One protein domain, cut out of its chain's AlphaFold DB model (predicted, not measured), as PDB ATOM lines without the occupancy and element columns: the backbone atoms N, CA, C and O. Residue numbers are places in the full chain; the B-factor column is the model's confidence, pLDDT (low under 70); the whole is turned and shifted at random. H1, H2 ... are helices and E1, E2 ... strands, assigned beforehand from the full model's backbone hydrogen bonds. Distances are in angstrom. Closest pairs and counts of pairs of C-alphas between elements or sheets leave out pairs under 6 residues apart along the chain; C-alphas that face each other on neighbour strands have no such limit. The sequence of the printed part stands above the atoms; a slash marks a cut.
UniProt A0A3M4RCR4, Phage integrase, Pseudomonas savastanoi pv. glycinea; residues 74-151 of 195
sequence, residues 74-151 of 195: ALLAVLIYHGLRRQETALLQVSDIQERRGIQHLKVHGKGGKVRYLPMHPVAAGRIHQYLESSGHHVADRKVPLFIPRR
ATOM      1  N   ALA A  74     -47.082 -43.879  47.439       94.94
ATOM      2  CA  ALA A  74     -47.005 -42.433  47.622       94.94
ATOM      3  C   ALA A  74     -48.310 -41.876  48.217       94.94
ATOM      4  O   ALA A  74     -48.275 -41.091  49.165       94.94
ATOM      5  N   LEU A  75     -49.460 -42.356  47.739       94.75
ATOM      6  CA  LEU A  75     -50.776 -41.978  48.251       94.75
ATOM      7  C   LEU A  75     -50.946 -42.362  49.729       94.75
ATOM      8  O   LEU A  75     -51.382 -41.535  50.530       94.75
ATOM      9  N   LEU A  76     -50.550 -43.579  50.113       95.00
ATOM     10  CA  LEU A  76     -50.567 -44.022  51.511       95.00
ATOM     11  C   LEU A  76     -49.630 -43.193  52.394       95.00
ATOM     12  O   LEU A  76     -50.012 -42.832  53.503       95.00
ATOM     13  N   ALA A  77     -48.439 -42.842  51.901       94.62
ATOM     14  CA  ALA A  77     -47.515 -41.988  52.642       94.62
ATOM     15  C   ALA A  77     -48.119 -40.607  52.928       94.62
ATOM     16  O   ALA A  77     -48.048 -40.137  54.059       94.62
ATOM     17  N   VAL A  78     -48.777 -39.987  51.945       94.50
ATOM     18  CA  VAL A  78     -49.460 -38.703  52.152       94.50
ATOM     19  C   VAL A  78     -50.592 -38.829  53.170       94.50
ATOM     20  O   VAL A  78     -50.703 -37.999  54.070       94.50
ATOM     21  N   LEU A  79     -51.425 -39.866  53.063       93.88
ATOM     22  CA  LEU A  79     -52.538 -40.073  53.993       93.88
ATOM     23  C   LEU A  79     -52.060 -40.293  55.433       93.88
ATOM     24  O   LEU A  79     -52.630 -39.706  56.348       93.88
ATOM     25  N   ILE A  80     -51.021 -41.107  55.627       93.25
ATOM     26  CA  ILE A  80     -50.530 -41.489  56.956       93.25
ATOM     27  C   ILE A  80     -49.721 -40.355  57.597       93.25
ATOM     28  O   ILE A  80     -49.997 -39.994  58.735       93.25
ATOM     29  N   TYR A  81     -48.766 -39.753  56.880       92.62
ATOM     30  CA  TYR A  81     -47.898 -38.719  57.464       92.62
ATOM     31  C   TYR A  81     -48.569 -37.349  57.592       92.62
ATOM     32  O   TYR A  81     -48.205 -36.576  58.473       92.62
ATOM     33  N   HIS A  82     -49.530 -37.023  56.721       91.75
ATOM     34  CA  HIS A  82     -50.168 -35.701  56.709       91.75
ATOM     35  C   HIS A  82     -51.635 -35.715  57.151       91.75
ATOM     36  O   HIS A  82     -52.237 -34.647  57.262       91.75
ATOM     37  N   GLY A  83     -52.225 -36.892  57.395       90.50
ATOM     38  CA  GLY A  83     -53.602 -37.013  57.884       90.50
ATOM     39  C   GLY A  83     -54.638 -36.388  56.946       90.50
ATOM     40  O   GLY A  83     -55.663 -35.874  57.399       90.50
ATOM     41  N   LEU A  84     -54.356 -36.355  55.639       91.81
ATOM     42  CA  LEU A  84     -55.249 -35.726  54.670       91.81
ATOM     43  C   LEU A  84     -56.534 -36.529  54.505       91.81
ATOM     44  O   LEU A  84     -56.538 -37.761  54.488       91.81
ATOM     45  N   ARG A  85     -57.651 -35.826  54.311       89.00
ATOM     46  CA  ARG A  85     -58.905 -36.494  53.954       89.00
ATOM     47  C   ARG A  85     -58.795 -37.051  52.541       89.00
ATOM     48  O   ARG A  85     -58.237 -36.400  51.664       89.00
ATOM     49  N   ARG A  86     -59.455 -38.184  52.276       90.31
ATOM     50  CA  ARG A  86     -59.514 -38.813  50.939       90.31
ATOM     51  C   ARG A  86     -59.769 -37.808  49.809       90.31
ATOM     52  O   ARG A  86     -59.109 -37.874  48.781       90.31
ATOM     53  N   GLN A  87     -60.731 -36.901  49.993       88.69
ATOM     54  CA  GLN A  87     -61.076 -35.900  48.981       88.69
ATOM     55  C   GLN A  87     -59.989 -34.830  48.816       88.69
ATOM     56  O   GLN A  87     -59.725 -34.427  47.693       88.69
ATOM     57  N   GLU A  88     -59.346 -34.403  49.906       91.56
ATOM     58  CA  GLU A  88     -58.229 -33.454  49.848       91.56
ATOM     59  C   GLU A  88     -57.065 -34.078  49.062       91.56
ATOM     60  O   GLU A  88     -56.569 -33.466  48.124       91.56
ATOM     61  N   THR A  89     -56.705 -35.333  49.357       92.25
ATOM     62  CA  THR A  89     -55.646 -36.070  48.645       92.25
ATOM     63  C   THR A  89     -55.964 -36.292  47.165       92.25
ATOM     64  O   THR A  89     -55.075 -36.206  46.325       92.25
ATOM     65  N   ALA A  90     -57.226 -36.579  46.832       89.94
ATOM     66  CA  ALA A  90     -57.650 -36.837  45.456       89.94
ATOM     67  C   ALA A  90     -57.631 -35.587  44.558       89.94
ATOM     68  O   ALA A  90     -57.593 -35.727  43.339       89.94
ATOM     69  N   LEU A  91     -57.686 -34.389  45.148       90.31
ATOM     70  CA  LEU A  91     -57.704 -33.111  44.428       90.31
ATOM     71  C   LEU A  91     -56.327 -32.439  44.337       90.31
ATOM     72  O   LEU A  91     -56.224 -31.392  43.703       90.31
ATOM     73  N   LEU A  92     -55.291 -33.014  44.955       92.88
ATOM     74  CA  LEU A  92     -53.934 -32.472  44.894       92.88
ATOM     75  C   LEU A  92     -53.423 -32.421  43.457       92.88
ATOM     76  O   LEU A  92     -53.589 -33.375  42.694       92.88
ATOM     77  N   GLN A  93     -52.735 -31.335  43.126       93.44
ATOM     78  CA  GLN A  93     -52.024 -31.146  41.866       93.44
ATOM     79  C   GLN A  93     -50.512 -31.172  42.082       93.44
ATOM     80  O   GLN A  93     -50.015 -30.920  43.181       93.44
ATOM     81  N   VAL A  94     -49.744 -31.429  41.024       93.50
ATOM     82  CA  VAL A  94     -48.274 -31.376  41.104       93.50
ATOM     83  C   VAL A  94     -47.782 -29.954  41.414       93.50
ATOM     84  O   VAL A  94     -46.766 -29.767  42.086       93.50
ATOM     85  N   SER A  95     -48.530 -28.929  41.001       93.50
ATOM     86  CA  SER A  95     -48.286 -27.523  41.346       93.50
ATOM     87  C   SER A  95     -48.522 -27.174  42.820       93.50
ATOM     88  O   SER A  95     -48.095 -26.107  43.263       93.50
ATOM     89  N   ASP A  96     -49.191 -28.040  43.587       94.25
ATOM     90  CA  ASP A  96     -49.418 -27.820  45.020       94.25
ATOM     91  C   ASP A  96     -48.184 -28.147  45.871       94.25
ATOM     92  O   ASP A  96     -48.127 -27.772  47.045       94.25
ATOM     93  N   ILE A  97     -47.179 -28.800  45.283       94.12
ATOM     94  CA  ILE A  97     -45.865 -29.000  45.892       94.12
ATOM     95  C   ILE A  97     -45.049 -27.727  45.673       94.12
ATOM     96  O   ILE A  97     -44.631 -27.421  44.554       94.12
ATOM     97  N   GLN A  98     -44.841 -26.978  46.752       93.00
ATOM     98  CA  GLN A  98     -44.130 -25.702  46.745       93.00
ATOM     99  C   GLN A  98     -42.914 -25.773  47.649       93.00
ATOM    100  O   GLN A  98     -42.983 -26.323  48.740       93.00
ATOM    101  N   GLU A  99     -41.821 -25.145  47.250       91.75
ATOM    102  CA  GLU A  99     -40.659 -25.001  48.115       91.75
ATOM    103  C   GLU A  99     -40.656 -23.620  48.765       91.75
ATOM    104  O   GLU A  99     -40.896 -22.602  48.111       91.75
ATOM    105  N   ARG A 100     -40.425 -23.575  50.078       86.69
ATOM    106  CA  ARG A 100     -40.304 -22.332  50.840       86.69
ATOM    107  C   ARG A 100     -39.131 -22.461  51.796       86.69
ATOM    108  O   ARG A 100     -39.159 -23.313  52.677       86.69
ATOM    109  N   ARG A 101     -38.125 -21.593  51.637       86.12
ATOM    110  CA  ARG A 101     -36.918 -21.561  52.488       86.12
ATOM    111  C   ARG A 101     -36.192 -22.919  52.552       86.12
ATOM    112  O   ARG A 101     -35.802 -23.348  53.629       86.12
ATOM    113  N   GLY A 102     -36.079 -23.618  51.420       86.31
ATOM    114  CA  GLY A 102     -35.434 -24.938  51.343       86.31
ATOM    115  C   GLY A 102     -36.283 -26.109  51.853       86.31
ATOM    116  O   GLY A 102     -35.822 -27.245  51.854       86.31
ATOM    117  N   ILE A 103     -37.520 -25.860  52.302       88.44
ATOM    118  CA  ILE A 103     -38.428 -26.896  52.805       88.44
ATOM    119  C   ILE A 103     -39.601 -27.046  51.839       88.44
ATOM    120  O   ILE A 103     -40.324 -26.085  51.545       88.44
ATOM    121  N   GLN A 104     -39.829 -28.272  51.372       92.94
ATOM    122  CA  GLN A 104     -41.005 -28.600  50.576       92.94
ATOM    123  C   GLN A 104     -42.264 -28.554  51.441       92.94
ATOM    124  O   GLN A 104     -42.318 -29.102  52.539       92.94
ATOM    125  N   HIS A 105     -43.291 -27.899  50.926       94.25
ATOM    126  CA  HIS A 105     -44.603 -27.758  51.525       94.25
ATOM    127  C   HIS A 105     -45.661 -28.264  50.552       94.25
ATOM    128  O   HIS A 105     -45.594 -28.025  49.346       94.25
ATOM    129  N   LEU A 106     -46.676 -28.919  51.098       94.75
ATOM    130  CA  LEU A 106     -47.865 -29.331  50.377       94.75
ATOM    131  C   LEU A 106     -48.990 -28.333  50.645       94.75
ATOM    132  O   LEU A 106     -49.420 -28.151  51.790       94.75
ATOM    133  N   LYS A 107     -49.470 -27.682  49.589       94.75
ATOM    134  CA  LYS A 107     -50.649 -26.821  49.637       94.75
ATOM    135  C   LYS A 107     -51.909 -27.687  49.589       94.75
ATOM    136  O   LYS A 107     -52.128 -28.427  48.641       94.75
ATOM    137  N   VAL A 108     -52.753 -27.595  50.613       93.69
ATOM    138  CA  VAL A 108     -53.966 -28.416  50.737       93.69
ATOM    139  C   VAL A 108     -55.206 -27.537  50.751       93.69
ATOM    140  O   VAL A 108     -55.321 -26.612  51.558       93.69
ATOM    141  N   HIS A 109     -56.161 -27.882  49.891       89.81
ATOM    142  CA  HIS A 109     -57.468 -27.244  49.786       89.81
ATOM    143  C   HIS A 109     -58.489 -27.972  50.671       89.81
ATOM    144  O   HIS A 109     -58.910 -29.086  50.371       89.81
ATOM    145  N   GLY A 110     -58.861 -27.354  51.791       86.31
ATOM    146  CA  GLY A 110     -59.812 -27.885  52.763       86.31
ATOM    147  C   GLY A 110     -61.264 -27.460  52.519       86.31
ATOM    148  O   GLY A 110     -61.597 -26.720  51.591       86.31
ATOM    149  N   LYS A 111     -62.156 -27.924  53.404       81.06
ATOM    150  CA  LYS A 111     -63.590 -27.596  53.361       81.06
ATOM    151  C   LYS A 111     -63.812 -26.079  53.436       81.06
ATOM    152  O   LYS A 111     -63.205 -25.395  54.258       81.06
ATOM    153  N   GLY A 112     -64.723 -25.577  52.599       79.94
ATOM    154  CA  GLY A 112     -65.075 -24.156  52.542       79.94
ATOM    155  C   GLY A 112     -64.026 -23.283  51.848       79.94
ATOM    156  O   GLY A 112     -63.938 -22.102  52.153       79.94
ATOM    157  N   GLY A 113     -63.187 -23.862  50.980       81.94
ATOM    158  CA  GLY A 113     -62.184 -23.118  50.206       81.94
ATOM    159  C   GLY A 113     -60.948 -22.690  51.002       81.94
ATOM    160  O   GLY A 113     -60.067 -22.029  50.458       81.94
ATOM    161  N   LYS A 114     -60.844 -23.078  52.280       87.75
ATOM    162  CA  LYS A 114     -59.694 -22.749  53.129       87.75
ATOM    163  C   LYS A 114     -58.448 -23.489  52.657       87.75
ATOM    164  O   LYS A 114     -58.486 -24.703  52.471       87.75
ATOM    165  N   VAL A 115     -57.333 -22.778  52.527       92.06
ATOM    166  CA  VAL A 115     -56.042 -23.359  52.138       92.06
ATOM    167  C   VAL A 115     -55.115 -23.429  53.345       92.06
ATOM    168  O   VAL A 115     -55.045 -22.485  54.128       92.06
ATOM    169  N   ARG A 116     -54.390 -24.542  53.486       92.19
ATOM    170  CA  ARG A 116     -53.314 -24.708  54.475       92.19
ATOM    171  C   ARG A 116     -52.040 -25.219  53.807       92.19
ATOM    172  O   ARG A 116     -52.115 -25.904  52.792       92.19
ATOM    173  N   TYR A 117     -50.893 -24.900  54.393       93.31
ATOM    174  CA  TYR A 117     -49.586 -25.381  53.947       93.31
ATOM    175  C   TYR A 117     -49.037 -26.341  54.991       93.31
ATOM    176  O   TYR A 117     -48.957 -25.988  56.165       93.31
ATOM    177  N   LEU A 118     -48.688 -27.551  54.567       93.25
ATOM    178  CA  LEU A 118     -48.123 -28.575  55.440       93.25
ATOM    179  C   LEU A 118     -46.666 -28.812  55.047       93.25
ATOM    180  O   LEU A 118     -46.425 -29.058  53.865       93.25
ATOM    181  N   PRO A 119     -45.698 -28.755  55.978       93.75
ATOM    182  CA  PRO A 119     -44.334 -29.164  55.671       93.75
ATOM    183  C   PRO A 119     -44.338 -30.638  55.259       93.75
ATOM    184  O   PRO A 119     -44.996 -31.473  55.886       93.75
ATOM    185  N   MET A 120     -43.658 -30.949  54.162       94.31
ATOM    186  CA  MET A 120     -43.664 -32.281  53.580       94.31
ATOM    187  C   MET A 120     -42.746 -33.209  54.373       94.31
ATOM    188  O   MET A 120     -41.606 -32.870  54.679       94.31
ATOM    189  N   HIS A 121     -43.242 -34.403  54.695       93.81
ATOM    190  CA  HIS A 121     -42.442 -35.407  55.382       93.81
ATOM    191  C   HIS A 121     -41.445 -36.018  54.382       93.81
ATOM    192  O   HIS A 121     -41.867 -36.380  53.281       93.81
ATOM    193  N   PRO A 122     -40.158 -36.206  54.727       92.00
ATOM    194  CA  PRO A 122     -39.129 -36.636  53.772       92.00
ATOM    195  C   PRO A 122     -39.453 -37.981  53.105       92.00
ATOM    196  O   PRO A 122     -39.254 -38.152  51.905       92.00
ATOM    197  N   VAL A 123     -40.047 -38.921  53.850       92.62
ATOM    198  CA  VAL A 123     -40.481 -40.219  53.296       92.62
ATOM    199  C   VAL A 123     -41.626 -40.054  52.289       92.62
ATOM    200  O   VAL A 123     -41.672 -40.768  51.288       92.62
ATOM    201  N   ALA A 124     -42.554 -39.123  52.535       94.44
ATOM    202  CA  ALA A 124     -43.637 -38.838  51.599       94.44
ATOM    203  C   ALA A 124     -43.092 -38.150  50.340       94.44
ATOM    204  O   ALA A 124     -43.417 -38.583  49.236       94.44
ATOM    205  N   ALA A 125     -42.204 -37.164  50.509       94.44
ATOM    206  CA  ALA A 125     -41.532 -36.465  49.417       94.44
ATOM    207  C   ALA A 125     -40.800 -37.437  48.483       94.44
ATOM    208  O   ALA A 125     -41.056 -37.447  47.282       94.44
ATOM    209  N   GLY A 126     -39.967 -38.324  49.039       94.31
ATOM    210  CA  GLY A 126     -39.220 -39.305  48.247       94.31
ATOM    211  C   GLY A 126     -40.123 -40.271  47.472       94.31
ATOM    212  O   GLY A 126     -39.870 -40.560  46.306       94.31
ATOM    213  N   ARG A 127     -41.226 -40.734  48.077       95.06
ATOM    214  CA  ARG A 127     -42.187 -41.624  47.397       95.06
ATOM    215  C   ARG A 127     -42.958 -40.912  46.289       95.06
ATOM    216  O   ARG A 127     -43.197 -41.508  45.242       95.06
ATOM    217  N   ILE A 128     -43.349 -39.658  46.517       95.00
ATOM    218  CA  ILE A 128     -43.987 -38.826  45.493       95.00
ATOM    219  C   ILE A 128     -43.024 -38.619  44.325       95.00
ATOM    220  O   ILE A 128     -43.420 -38.829  43.185       95.00
ATOM    221  N   HIS A 129     -41.769 -38.268  44.608       94.50
ATOM    222  CA  HIS A 129     -40.738 -38.074  43.592       94.50
ATOM    223  C   HIS A 129     -40.559 -39.325  42.730       94.50
ATOM    224  O   HIS A 129     -40.740 -39.260  41.520       94.50
ATOM    225  N   GLN A 130     -40.348 -40.485  43.361       94.62
ATOM    226  CA  GLN A 130     -40.195 -41.764  42.665       94.62
ATOM    227  C   GLN A 130     -41.396 -42.086  41.756       94.62
ATOM    228  O   GLN A 130     -41.240 -42.578  40.637       94.62
ATOM    229  N   TYR A 131     -42.616 -41.807  42.222       95.25
ATOM    230  CA  TYR A 131     -43.819 -41.984  41.413       95.25
ATOM    231  C   TYR A 131     -43.881 -41.001  40.233       95.25
ATOM    232  O   TYR A 131     -44.234 -41.392  39.115       95.25
ATOM    233  N   LEU A 132     -43.558 -39.728  40.463       93.38
ATOM    234  CA  LEU A 132     -43.580 -38.687  39.439       93.38
ATOM    235  C   LEU A 132     -42.541 -38.944  38.348       93.38
ATOM    236  O   LEU A 132     -42.885 -38.831  37.173       93.38
ATOM    237  N   GLU A 133     -41.329 -39.358  38.717       93.50
ATOM    238  CA  GLU A 133     -40.277 -39.763  37.778       93.50
ATOM    239  C   GLU A 133     -40.718 -40.946  36.920       93.50
ATOM    240  O   GLU A 133     -40.612 -40.905  35.699       93.50
ATOM    241  N   SER A 134     -41.278 -41.984  37.547       91.06
ATOM    242  CA  SER A 134     -41.700 -43.184  36.825       91.06
ATOM    243  C   SER A 134     -42.895 -42.918  35.900       91.06
ATOM    244  O   SER A 134     -42.993 -43.497  34.821       91.06
ATOM    245  N   SER A 135     -43.814 -42.038  36.304       90.38
ATOM    246  CA  SER A 135     -45.024 -41.740  35.530       90.38
ATOM    247  C   SER A 135     -44.849 -40.650  34.472       90.38
ATOM    248  O   SER A 135     -45.644 -40.621  33.538       90.38
ATOM    249  N   GLY A 136     -43.901 -39.720  34.631       89.25
ATOM    250  CA  GLY A 136     -43.557 -38.676  33.652       89.25
ATOM    251  C   GLY A 136     -44.649 -37.644  33.324       89.25
ATOM    252  O   GLY A 136     -44.388 -36.660  32.641       89.25
ATOM    253  N   HIS A 137     -45.875 -37.812  33.823       86.44
ATOM    254  CA  HIS A 137     -47.029 -37.000  33.422       86.44
ATOM    255  C   HIS A 137     -46.935 -35.512  33.765       86.44
ATOM    256  O   HIS A 137     -47.626 -34.694  33.168       86.44
ATOM    257  N   HIS A 138     -46.093 -35.174  34.734       87.44
ATOM    258  CA  HIS A 138     -45.899 -33.814  35.210       87.44
ATOM    259  C   HIS A 138     -44.892 -33.006  34.376       87.44
ATOM    260  O   HIS A 138     -44.720 -31.814  34.625       87.44
ATOM    261  N   VAL A 139     -44.193 -33.650  33.432       85.88
ATOM    262  CA  VAL A 139     -43.121 -33.019  32.642       85.88
ATOM    263  C   VAL A 139     -43.689 -31.994  31.661       85.88
ATOM    264  O   VAL A 139     -43.092 -30.939  31.467       85.88
ATOM    265  N   ALA A 140     -44.852 -32.279  31.066       83.31
ATOM    266  CA  ALA A 140     -45.500 -31.378  30.113       83.31
ATOM    267  C   ALA A 140     -46.256 -30.228  30.803       83.31
ATOM    268  O   ALA A 140     -46.212 -29.092  30.338       83.31
ATOM    269  N   ASP A 141     -46.939 -30.512  31.916       87.06
ATOM    270  CA  ASP A 141     -47.656 -29.518  32.714       87.06
ATOM    271  C   ASP A 141     -47.655 -29.923  34.194       87.06
ATOM    272  O   ASP A 141     -47.837 -31.087  34.547       87.06
ATOM    273  N   ARG A 142     -47.487 -28.938  35.080       85.00
ATOM    274  CA  ARG A 142     -47.562 -29.111  36.537       85.00
ATOM    275  C   ARG A 142     -48.973 -28.912  37.088       85.00
ATOM    276  O   ARG A 142     -49.222 -29.302  38.226       85.00
ATOM    277  N   LYS A 143     -49.909 -28.360  36.308       88.75
ATOM    278  CA  LYS A 143     -51.338 -28.227  36.660       88.75
ATOM    279  C   LYS A 143     -52.127 -29.519  36.414       88.75
ATOM    280  O   LYS A 143     -53.326 -29.502  36.141       88.75
ATOM    281  N   VAL A 144     -51.448 -30.653  36.527       89.38
ATOM    282  CA  VAL A 144     -52.028 -31.991  36.457       89.38
ATOM    283  C   VAL A 144     -52.221 -32.542  37.872       89.38
ATOM    284  O   VAL A 144     -51.526 -32.115  38.802       89.38
ATOM    285  N   PRO A 145     -53.153 -33.487  38.076       92.19
ATOM    286  CA  PRO A 145     -53.325 -34.131  39.369       92.19
ATOM    287  C   PRO A 145     -52.048 -34.827  39.808       92.19
ATOM    288  O   PRO A 145     -51.393 -35.482  39.005       92.19
ATOM    289  N   LEU A 146     -51.762 -34.765  41.102       93.69
ATOM    290  CA  LEU A 146     -50.621 -35.437  41.702       93.69
ATOM    291  C   LEU A 146     -50.729 -36.962  41.609       93.69
ATOM    292  O   LEU A 146     -49.708 -37.629  41.565       93.69
ATOM    293  N   PHE A 147     -51.942 -37.522  41.598       93.25
ATOM    294  CA  PHE A 147     -52.171 -38.963  41.485       93.25
ATOM    295  C   PHE A 147     -53.145 -39.270  40.348       93.25
ATOM    296  O   PHE A 147     -54.315 -38.887  40.392       93.25
ATOM    297  N   ILE A 148     -52.692 -40.030  39.351       88.62
ATOM    298  CA  ILE A 148     -53.536 -40.399  38.208       88.62
ATOM    299  C   ILE A 148     -54.583 -41.450  38.640       88.62
ATOM    300  O   ILE A 148     -54.213 -42.510  39.172       88.62
ATOM    301  N   PRO A 149     -55.891 -41.224  38.398       82.00
ATOM    302  CA  PRO A 149     -56.939 -42.177  38.744       82.00
ATOM    303  C   PRO A 149     -56.847 -43.451  37.896       82.00
ATOM    304  O   PRO A 149     -56.485 -43.433  36.724       82.00
ATOM    305  N   ARG A 150     -57.219 -44.594  38.486       75.44
ATOM    306  CA  ARG A 150     -57.154 -45.909  37.814       75.44
ATOM    307  C   ARG A 150     -58.250 -46.116  36.756       75.44
ATOM    308  O   ARG A 150     -58.055 -46.888  35.825       75.44
ATOM    309  N   ARG A 151     -59.409 -45.480  36.921       65.19
ATOM    310  CA  ARG A 151     -60.497 -45.448  35.933       65.19
ATOM    311  C   ARG A 151     -60.738 -43.988  35.579       65.19
ATOM    312  O   ARG A 151     -60.835 -43.156  36.477       65.19
TER     313      ARG A 151
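Overview. This is residues 74 to 151 of the 195 residues of the protein "Phage integrase" of Pseudomonas savastanoi pv. glycinea (UniProt A0A3M4RCR4). A small, strongly twisted sheet of three strands, E1, E2 and E3, stands beside a pair of helices, H1 and H3, that lie side by side and run opposite ways; H3 meets the sheet only near its first residues and then runs away from it. The short helix H2 packs on H1 and only grazes the sheet, and after H3 a long stretch with no named element, residues 136 to 151, folds back from the far end of that helix. The printed part has 78 residues with three named helices and three named strands in the order H1 H2 E1 E2 E3 H3, and the sheet's order is E1 - E2 - E3, antiparallel throughout. The class is mixed, helices and strands; the whole is compact, with a radius of gyration of the C-alphas of 11.9 A and spans of 33 by 31 by 23 A.

Along the chain. Find C-alpha 74 at (-47.005, -42.433, 47.622); from there H1 runs over residues 74 to 82, 11.7 A from first to last C-alpha. Next come H2, residues 86 to 90, and the strand E1, residues 97 to 100. Look for C-alpha 103 at (-38.428, -26.896, 52.805), where E2 begins; it covers residues 103 to 109 and is 19.3 A long. E3 follows at residues 115 to 119, 13.5 A long. H3, residues 122 to 135, is 19.8 A long and ends with C-alpha 135 at (-45.024, -41.740, 35.530).

Arrangement. Begin at Ala 74: its C-alpha and that of Arg 127 are 4.9 A apart, the closest pair of H1 and H3, which touch at a shallow tilt of 22 degrees, opposite ways. H1 also touches H2, closest at the C-alphas of Leu 79 and Thr 89, 7.4 A. H1 is only just not on the sheet, with 4 pairs of C-alphas within 10 A. H2 is only just on it, with 5 such pairs, and only grazes it with residues 87 to 89. H2 and H3 are apart. E1, E2 and E3 form a meander, each strand the antiparallel neighbour of the one before, with E1 and E3 as edge strands. In the hairpin of E1 and E2, N 98 and O 105 are 2.9 A apart, within hydrogen-bond range; in that of E2 and E3, N 106 and O 118 are 2.8 A apart, also within range. H3 only grazes the sheet, with residues 122 to 125. In H1, H2 and H3 every O i to N i+4 pair is within hydrogen-bond range.

Size, cuts and confidence. The C-alphas of Arg 101 and Arg 151, the two farthest apart, are 37.4 A from each other. The printed part has no cut, and no link between named elements is long. The mean pLDDT of the printed part is 90.6, and residue 151 is the one printed residue under 70.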